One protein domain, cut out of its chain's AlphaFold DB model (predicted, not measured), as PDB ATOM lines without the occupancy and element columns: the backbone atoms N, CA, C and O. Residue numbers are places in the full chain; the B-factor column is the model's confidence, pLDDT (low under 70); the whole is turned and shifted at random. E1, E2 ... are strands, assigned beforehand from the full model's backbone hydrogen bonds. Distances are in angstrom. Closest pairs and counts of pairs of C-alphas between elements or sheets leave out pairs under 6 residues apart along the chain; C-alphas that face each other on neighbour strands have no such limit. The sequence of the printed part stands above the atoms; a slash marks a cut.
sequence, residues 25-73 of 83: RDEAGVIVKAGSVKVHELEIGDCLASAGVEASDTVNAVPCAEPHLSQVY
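What this domain is: This is residues 25 to 73 of the 83 residues of an uncharacterized protein of Ilumatobacter coccineus (UniProt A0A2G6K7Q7). With little regular structure, this domain is a short two-stranded antiparallel hairpin, E2 and E3, joined by a wide loop, the long unnamed stretch of residues 39 to 57, with the short strand E1 near the end of E3. The 49 printed residues hold no named helix and three named strands, in the order E1, E2, E3; the class is all strand, though under half of the residues, 12, are in named elements. The whole is compact, with a radius of gyration of the C-alphas of 9.9 A and spans of 30 by 22 by 19 A.

Where its parts are: Find C-alpha 31 at (155.327, 150.975, 168.910), where E1, residues 31 to 33, begins. E2, residues 35 to 38, follows. E3, residues 58 to 62, runs 13.0 A to C-alpha 62 at (152.967, 145.006, 168.906).

How they stand to each other: Look between E2 and E3, antiparallel at 138 degrees: N 35 and O 61 are 2.9 A apart, within hydrogen-bond range. E1 pairs with no named strand; its closest C-alpha to E3 is that of Ile 31, 6.4 A from Val 62's. E1 and E2 meet only through their tight link.

The domain as a whole: The C-alphas of Glu 27 and Glu 54, the farthest apart, are separated by 30.7 A. The printed part has no cut. The link from E2 to E3 is long, and residues 52 to 53 have pLDDT under 70.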
ATOM      1  N   ARG A  25     152.520 154.862 169.162       97.38
ATOM      2  CA  ARG A  25     153.958 155.123 169.028       97.38
ATOM      3  C   ARG A  25     154.448 156.102 170.096       97.38
ATOM      4  O   ARG A  25     153.675 156.938 170.568       97.38
ATOM      5  N   ASP A  26     155.716 155.986 170.463       96.88
ATOM      6  CA  ASP A  26     156.434 157.006 171.226       96.88
ATOM      7  C   ASP A  26     157.038 158.090 170.310       96.88
ATOM      8  O   ASP A  26     156.807 158.126 169.100       96.88
ATOM      9  N   GLU A  27     157.811 159.001 170.899       96.94
ATOM     10  CA  GLU A  27     158.466 160.121 170.208       96.94
ATOM     11  C   GLU A  27     159.531 159.671 169.194       96.94
ATOM     12  O   GLU A  27     159.876 160.427 168.288       96.94
ATOM     13  N   ALA A  28     160.049 158.449 169.339       95.19
ATOM     14  CA  ALA A  28     161.023 157.852 168.434       95.19
ATOM     15  C   ALA A  28     160.358 157.064 167.291       95.19
ATOM     16  O   ALA A  28     161.064 156.486 166.466       95.19
ATOM     17  N   GLY A  29     159.023 157.028 167.241       94.50
ATOM     18  CA  GLY A  29     158.264 156.245 166.267       94.50
ATOM     19  C   GLY A  29     158.148 154.764 166.632       94.50
ATOM     20  O   GLY A  29     157.614 153.984 165.852       94.50
ATOM     21  N   VAL A  30     158.587 154.344 167.821       96.50
ATOM     22  CA  VAL A  30     158.541 152.937 168.236       96.50
ATOM     23  C   VAL A  30     157.157 152.598 168.777       96.50
ATOM     24  O   VAL A  30     156.595 153.333 169.587       96.50
ATOM     25  N   ILE A  31     156.598 151.458 168.364       97.50
ATOM     26  CA  ILE A  31     155.327 150.975 168.910       97.50
ATOM     27  C   ILE A  31     155.515 150.535 170.363       97.50
ATOM     28  O   ILE A  31     156.199 149.557 170.657       97.50
ATOM     29  N   VAL A  32     154.851 151.249 171.272       97.38
ATOM     30  CA  VAL A  32     154.837 150.984 172.724       97.38
ATOM     31  C   VAL A  32     153.479 150.483 173.217       97.38
ATOM     32  O   VAL A  32     153.345 150.059 174.362       97.38
ATOM     33  N   LYS A  33     152.461 150.506 172.351       96.38
ATOM     34  CA  LYS A  33     151.133 149.949 172.616       96.38
ATOM     35  C   LYS A  33     150.628 149.195 171.392       96.38
ATOM     36  O   LYS A  33     150.495 149.792 170.323       96.38
ATOM     37  N   ALA A  34     150.286 147.923 171.586       95.62
ATOM     38  CA  ALA A  34     149.739 147.071 170.539       95.62
ATOM     39  C   ALA A  34     148.436 147.623 169.936       95.62
ATOM     40  O   ALA A  34     147.617 148.220 170.644       95.62
ATOM     41  N   GLY A  35     148.232 147.387 168.640       94.38
ATOM     42  CA  GLY A  35     147.027 147.801 167.933       94.38
ATOM     43  C   GLY A  35     147.115 147.674 166.412       94.38
ATOM     44  O   GLY A  35     148.120 147.243 165.850       94.38
ATOM     45  N   SER A  36     146.041 148.074 165.731       94.12
ATOM     46  CA  SER A  36     145.995 148.106 164.266       94.12
ATOM     47  C   SER A  36     146.811 149.270 163.705       94.12
ATOM     48  O   SER A  36     146.688 150.403 164.171       94.12
ATOM     49  N   VAL A  37     147.571 148.983 162.649       93.81
ATOM     50  CA  VAL A  37     148.307 149.943 161.812       93.81
ATOM     51  C   VAL A  37     147.908 149.707 160.359       93.81
ATOM     52  O   VAL A  37     147.726 148.553 159.957       93.81
ATOM     53  N   LYS A  38     147.742 150.765 159.560       92.94
ATOM     54  CA  LYS A  38     147.518 150.596 158.117       92.94
ATOM     55  C   LYS A  38     148.803 150.145 157.440       92.94
ATOM     56  O   LYS A  38     149.876 150.632 157.772       92.94
ATOM     57  N   VAL A  39     148.711 149.272 156.444       90.69
ATOM     58  CA  VAL A  39     149.908 148.711 155.781       90.69
ATOM     59  C   VAL A  39     150.826 149.773 155.158       90.69
ATOM     60  O   VAL A  39     152.033 149.576 155.097       90.69
ATOM     61  N   HIS A  40     150.277 150.918 154.747       90.06
ATOM     62  CA  HIS A  40     151.035 152.046 154.193       90.06
ATOM     63  C   HIS A  40     151.590 153.017 155.261       90.06
ATOM     64  O   HIS A  40     152.272 153.974 154.915       90.06
ATOM     65  N   GLU A  41     151.239 152.830 156.535       93.38
ATOM     66  CA  GLU A  41     151.752 153.569 157.707       93.38
ATOM     67  C   GLU A  41     152.799 152.740 158.478       93.38
ATOM     68  O   GLU A  41     153.250 153.143 159.552       93.38
ATOM     69  N   LEU A  42     153.161 151.559 157.958       93.44
ATOM     70  CA  LEU A  42     154.209 150.725 158.530       93.44
ATOM     71  C   LEU A  42     155.570 151.396 158.390       93.44
ATOM     72  O   LEU A  42     155.918 151.935 157.339       93.44
ATOM     73  N   GLU A  43     156.358 151.287 159.448       95.56
ATOM     74  CA  GLU A  43     157.715 151.806 159.524       95.56
ATOM     75  C   GLU A  43     158.709 150.652 159.687       95.56
ATOM     76  O   GLU A  43     158.385 149.580 160.209       95.56
ATOM     77  N   ILE A  44     159.947 150.860 159.229       96.12
ATOM     78  CA  ILE A  44     161.031 149.902 159.472       96.12
ATOM     79  C   ILE A  44     161.189 149.734 160.988       96.12
ATOM     80  O   ILE A  44     161.381 150.710 161.705       96.12
ATOM     81  N   GLY A  45     161.142 148.489 161.455       96.56
ATOM     82  CA  GLY A  45     161.213 148.133 162.870       96.56
ATOM     83  C   GLY A  45     159.883 147.690 163.481       96.56
ATOM     84  O   GLY A  45     159.917 147.061 164.538       96.56
ATOM     85  N   ASP A  46     158.741 147.919 162.823       96.56
ATOM     86  CA  ASP A  46     157.436 147.491 163.336       96.56
ATOM     87  C   ASP A  46     157.345 145.968 163.466       96.56
ATOM     88  O   ASP A  46     157.552 145.227 162.501       96.56
ATOM     89  N   CYS A  47     157.006 145.505 164.669       96.94
ATOM     90  CA  CYS A  47     156.847 144.095 165.006       96.94
ATOM     91  C   CYS A  47     155.369 143.685 164.887       96.94
ATOM     92  O   CYS A  47     154.489 144.354 165.426       96.94
ATOM     93  N   LEU A  48     155.073 142.593 164.174       95.00
ATOM     94  CA  LEU A  48     153.705 142.188 163.824       95.00
ATOM     95  C   LEU A  48     153.317 140.856 164.472       95.00
ATOM     96  O   LEU A  48     154.055 139.869 164.407       95.00
ATOM     97  N   ALA A  49     152.110 140.802 165.037       92.88
ATOM     98  CA  ALA A  49     151.567 139.591 165.658       92.88
ATOM     99  C   ALA A  49     151.137 138.520 164.633       92.88
ATOM    100  O   ALA A  49     150.908 137.370 165.001       92.88
ATOM    101  N   SER A  50     151.020 138.882 163.352       84.56
ATOM    102  CA  SER A  50     150.660 137.972 162.261       84.56
ATOM    103  C   SER A  50     151.720 137.965 161.157       84.56
ATOM    104  O   SER A  50     152.499 138.904 161.001       84.56
ATOM    105  N   ALA A  51     151.760 136.876 160.388       71.50
ATOM    106  CA  ALA A  51     152.730 136.671 159.308       71.50
ATOM    107  C   ALA A  51     152.279 137.238 157.942       71.50
ATOM    108  O   ALA A  51     152.902 136.936 156.931       71.50
ATOM    109  N   GLY A  52     151.201 138.036 157.892       65.12
ATOM    110  CA  GLY A  52     150.759 138.710 156.660       65.12
ATOM    111  C   GLY A  52     150.357 137.773 155.512       65.12
ATOM    112  O   GLY A  52     150.682 138.051 154.364       65.12
ATOM    113  N   VAL A  53     149.689 136.651 155.804       63.56
ATOM    114  CA  VAL A  53     149.324 135.642 154.783       63.56
ATOM    115  C   VAL A  53     148.059 135.978 153.981       63.56
ATOM    116  O   VAL A  53     147.820 135.362 152.950       63.56
ATOM    117  N   GLU A  54     147.287 136.979 154.409       72.25
ATOM    118  CA  GLU A  54     146.043 137.408 153.759       72.25
ATOM    119  C   GLU A  54     146.130 138.877 153.323       72.25
ATOM    120  O   GLU A  54     146.771 139.695 153.989       72.25
ATOM    121  N   ALA A  55     145.443 139.226 152.231       75.62
ATOM    122  CA  ALA A  55     145.302 140.614 151.802       75.62
ATOM    123  C   ALA A  55     144.495 141.412 152.843       75.62
ATOM    124  O   ALA A  55     143.342 141.089 153.126       75.62
ATOM    125  N   SER A  56     145.103 142.454 153.413       83.56
ATOM    126  CA  SER A  56     144.478 143.319 154.416       83.56
ATOM    127  C   SER A  56     145.035 144.736 154.329       83.56
ATOM    128  O   SER A  56     146.236 144.922 154.146       83.56
ATOM    129  N   ASP A  57     144.173 145.733 154.533       88.81
ATOM    130  CA  ASP A  57     144.566 147.147 154.610       88.81
ATOM    131  C   ASP A  57     145.210 147.502 155.959       88.81
ATOM    132  O   ASP A  57     145.833 148.557 156.107       88.81
ATOM    133  N   THR A  58     145.065 146.627 156.961       91.62
ATOM    134  CA  THR A  58     145.633 146.810 158.301       91.62
ATOM    135  C   THR A  58     146.281 145.541 158.836       91.62
ATOM    136  O   THR A  58     145.886 144.422 158.503       91.62
ATOM    137  N   VAL A  59     147.263 145.714 159.713       92.12
ATOM    138  CA  VAL A  59     147.935 144.636 160.442       92.12
ATOM    139  C   VAL A  59     147.974 144.959 161.930       92.12
ATOM    140  O   VAL A  59     147.907 146.124 162.318       92.12
ATOM    141  N   ASN A  60     148.055 143.925 162.767       93.88
ATOM    142  CA  ASN A  60     148.198 144.098 164.209       93.88
ATOM    143  C   ASN A  60     149.685 144.180 164.564       93.88
ATOM    144  O   ASN A  60     150.412 143.190 164.425       93.88
ATOM    145  N   ALA A  61     150.111 145.357 165.001       95.50
ATOM    146  CA  ALA A  61     151.471 145.624 165.420       95.50
ATOM    147  C   ALA A  61     151.567 145.631 166.950       95.50
ATOM    148  O   ALA A  61     150.623 146.009 167.646       95.50
ATOM    149  N   VAL A  62     152.705 145.188 167.475       97.31
ATOM    150  CA  VAL A  62     152.967 145.006 168.906       97.31
ATOM    151  C   VAL A  62     154.341 145.575 169.269       97.31
ATOM    152  O   VAL A  62     155.209 145.668 168.397       97.31
ATOM    153  N   PRO A  63     154.585 145.940 170.539       97.56
ATOM    154  CA  PRO A  63     155.933 146.236 171.008       97.56
ATOM    155  C   PRO A  63     156.878 145.063 170.744       97.56
ATOM    156  O   PRO A  63     156.532 143.915 171.003       97.56
ATOM    157  N   CYS A  64     158.102 145.332 170.294       96.88
ATOM    158  CA  CYS A  64     159.048 144.263 169.945       96.88
ATOM    159  C   CYS A  64     159.518 143.409 171.140       96.88
ATOM    160  O   CYS A  64     160.127 142.363 170.951       96.88
ATOM    161  N   ALA A  65     159.246 143.841 172.378       96.69
ATOM    162  CA  ALA A  65     159.465 143.025 173.573       96.69
ATOM    163  C   ALA A  65     158.342 141.994 173.818       96.69
ATOM    164  O   ALA A  65     158.493 141.112 174.664       96.69
ATOM    165  N   GLU A  66     157.217 142.103 173.109       96.00
ATOM    166  CA  GLU A  66     156.115 141.142 173.145       96.00
ATOM    167  C   GLU A  66     156.298 140.064 172.061       96.00
ATOM    168  O   GLU A  66     156.954 140.312 171.050       96.00
ATOM    169  N   PRO A  67     155.727 138.857 172.221       96.00
ATOM    170  CA  PRO A  67     155.793 137.830 171.185       96.00
ATOM    171  C   PRO A  67     155.231 138.320 169.840       96.00
ATOM    172  O   PRO A  67     154.067 138.709 169.748       96.00
ATOM    173  N   HIS A  68     156.039 138.241 168.783       94.88
ATOM    174  CA  HIS A  68     155.663 138.626 167.422       94.88
ATOM    175  C   HIS A  68     156.216 137.628 166.395       94.88
ATOM    176  O   HIS A  68     157.157 136.883 166.672       94.88
ATOM    177  N   LEU A  69     155.615 137.591 165.204       94.50
ATOM    178  CA  LEU A  69     155.955 136.618 164.157       94.50
ATOM    179  C   LEU A  69     156.846 137.195 163.061       94.50
ATOM    180  O   LEU A  69     157.572 136.455 162.404       94.50
ATOM    181  N   SER A  70     156.779 138.504 162.838       93.50
ATOM    182  CA  SER A  70     157.566 139.172 161.807       93.50
ATOM    183  C   SER A  70     157.918 140.597 162.219       93.50
ATOM    184  O   SER A  70     157.346 141.132 163.171       93.50
ATOM    185  N   GLN A  71     158.893 141.181 161.524       95.12
ATOM    186  CA  GLN A  71     159.292 142.574 161.679       95.12
ATOM    187  C   GLN A  71     159.490 143.201 160.299       95.12
ATOM    188  O   GLN A  71     160.073 142.582 159.403       95.12
ATOM    189  N   VAL A  72     159.021 144.434 160.132       94.62
ATOM    190  CA  VAL A  72     159.245 145.215 158.916       94.62
ATOM    191  C   VAL A  72     160.723 145.586 158.830       94.62
ATOM    192  O   VAL A  72     161.237 146.314 159.672       94.62
ATOM    193  N   TYR A  73     161.416 145.109 157.798       94.88
ATOM    194  CA  TYR A  73     162.830 145.432 157.563       94.88
ATOM    195  C   TYR A  73     163.035 146.437 156.421       94.88
ATOM    196  O   TYR A  73     164.120 146.998 156.273       94.88
TER     197      TYR A  73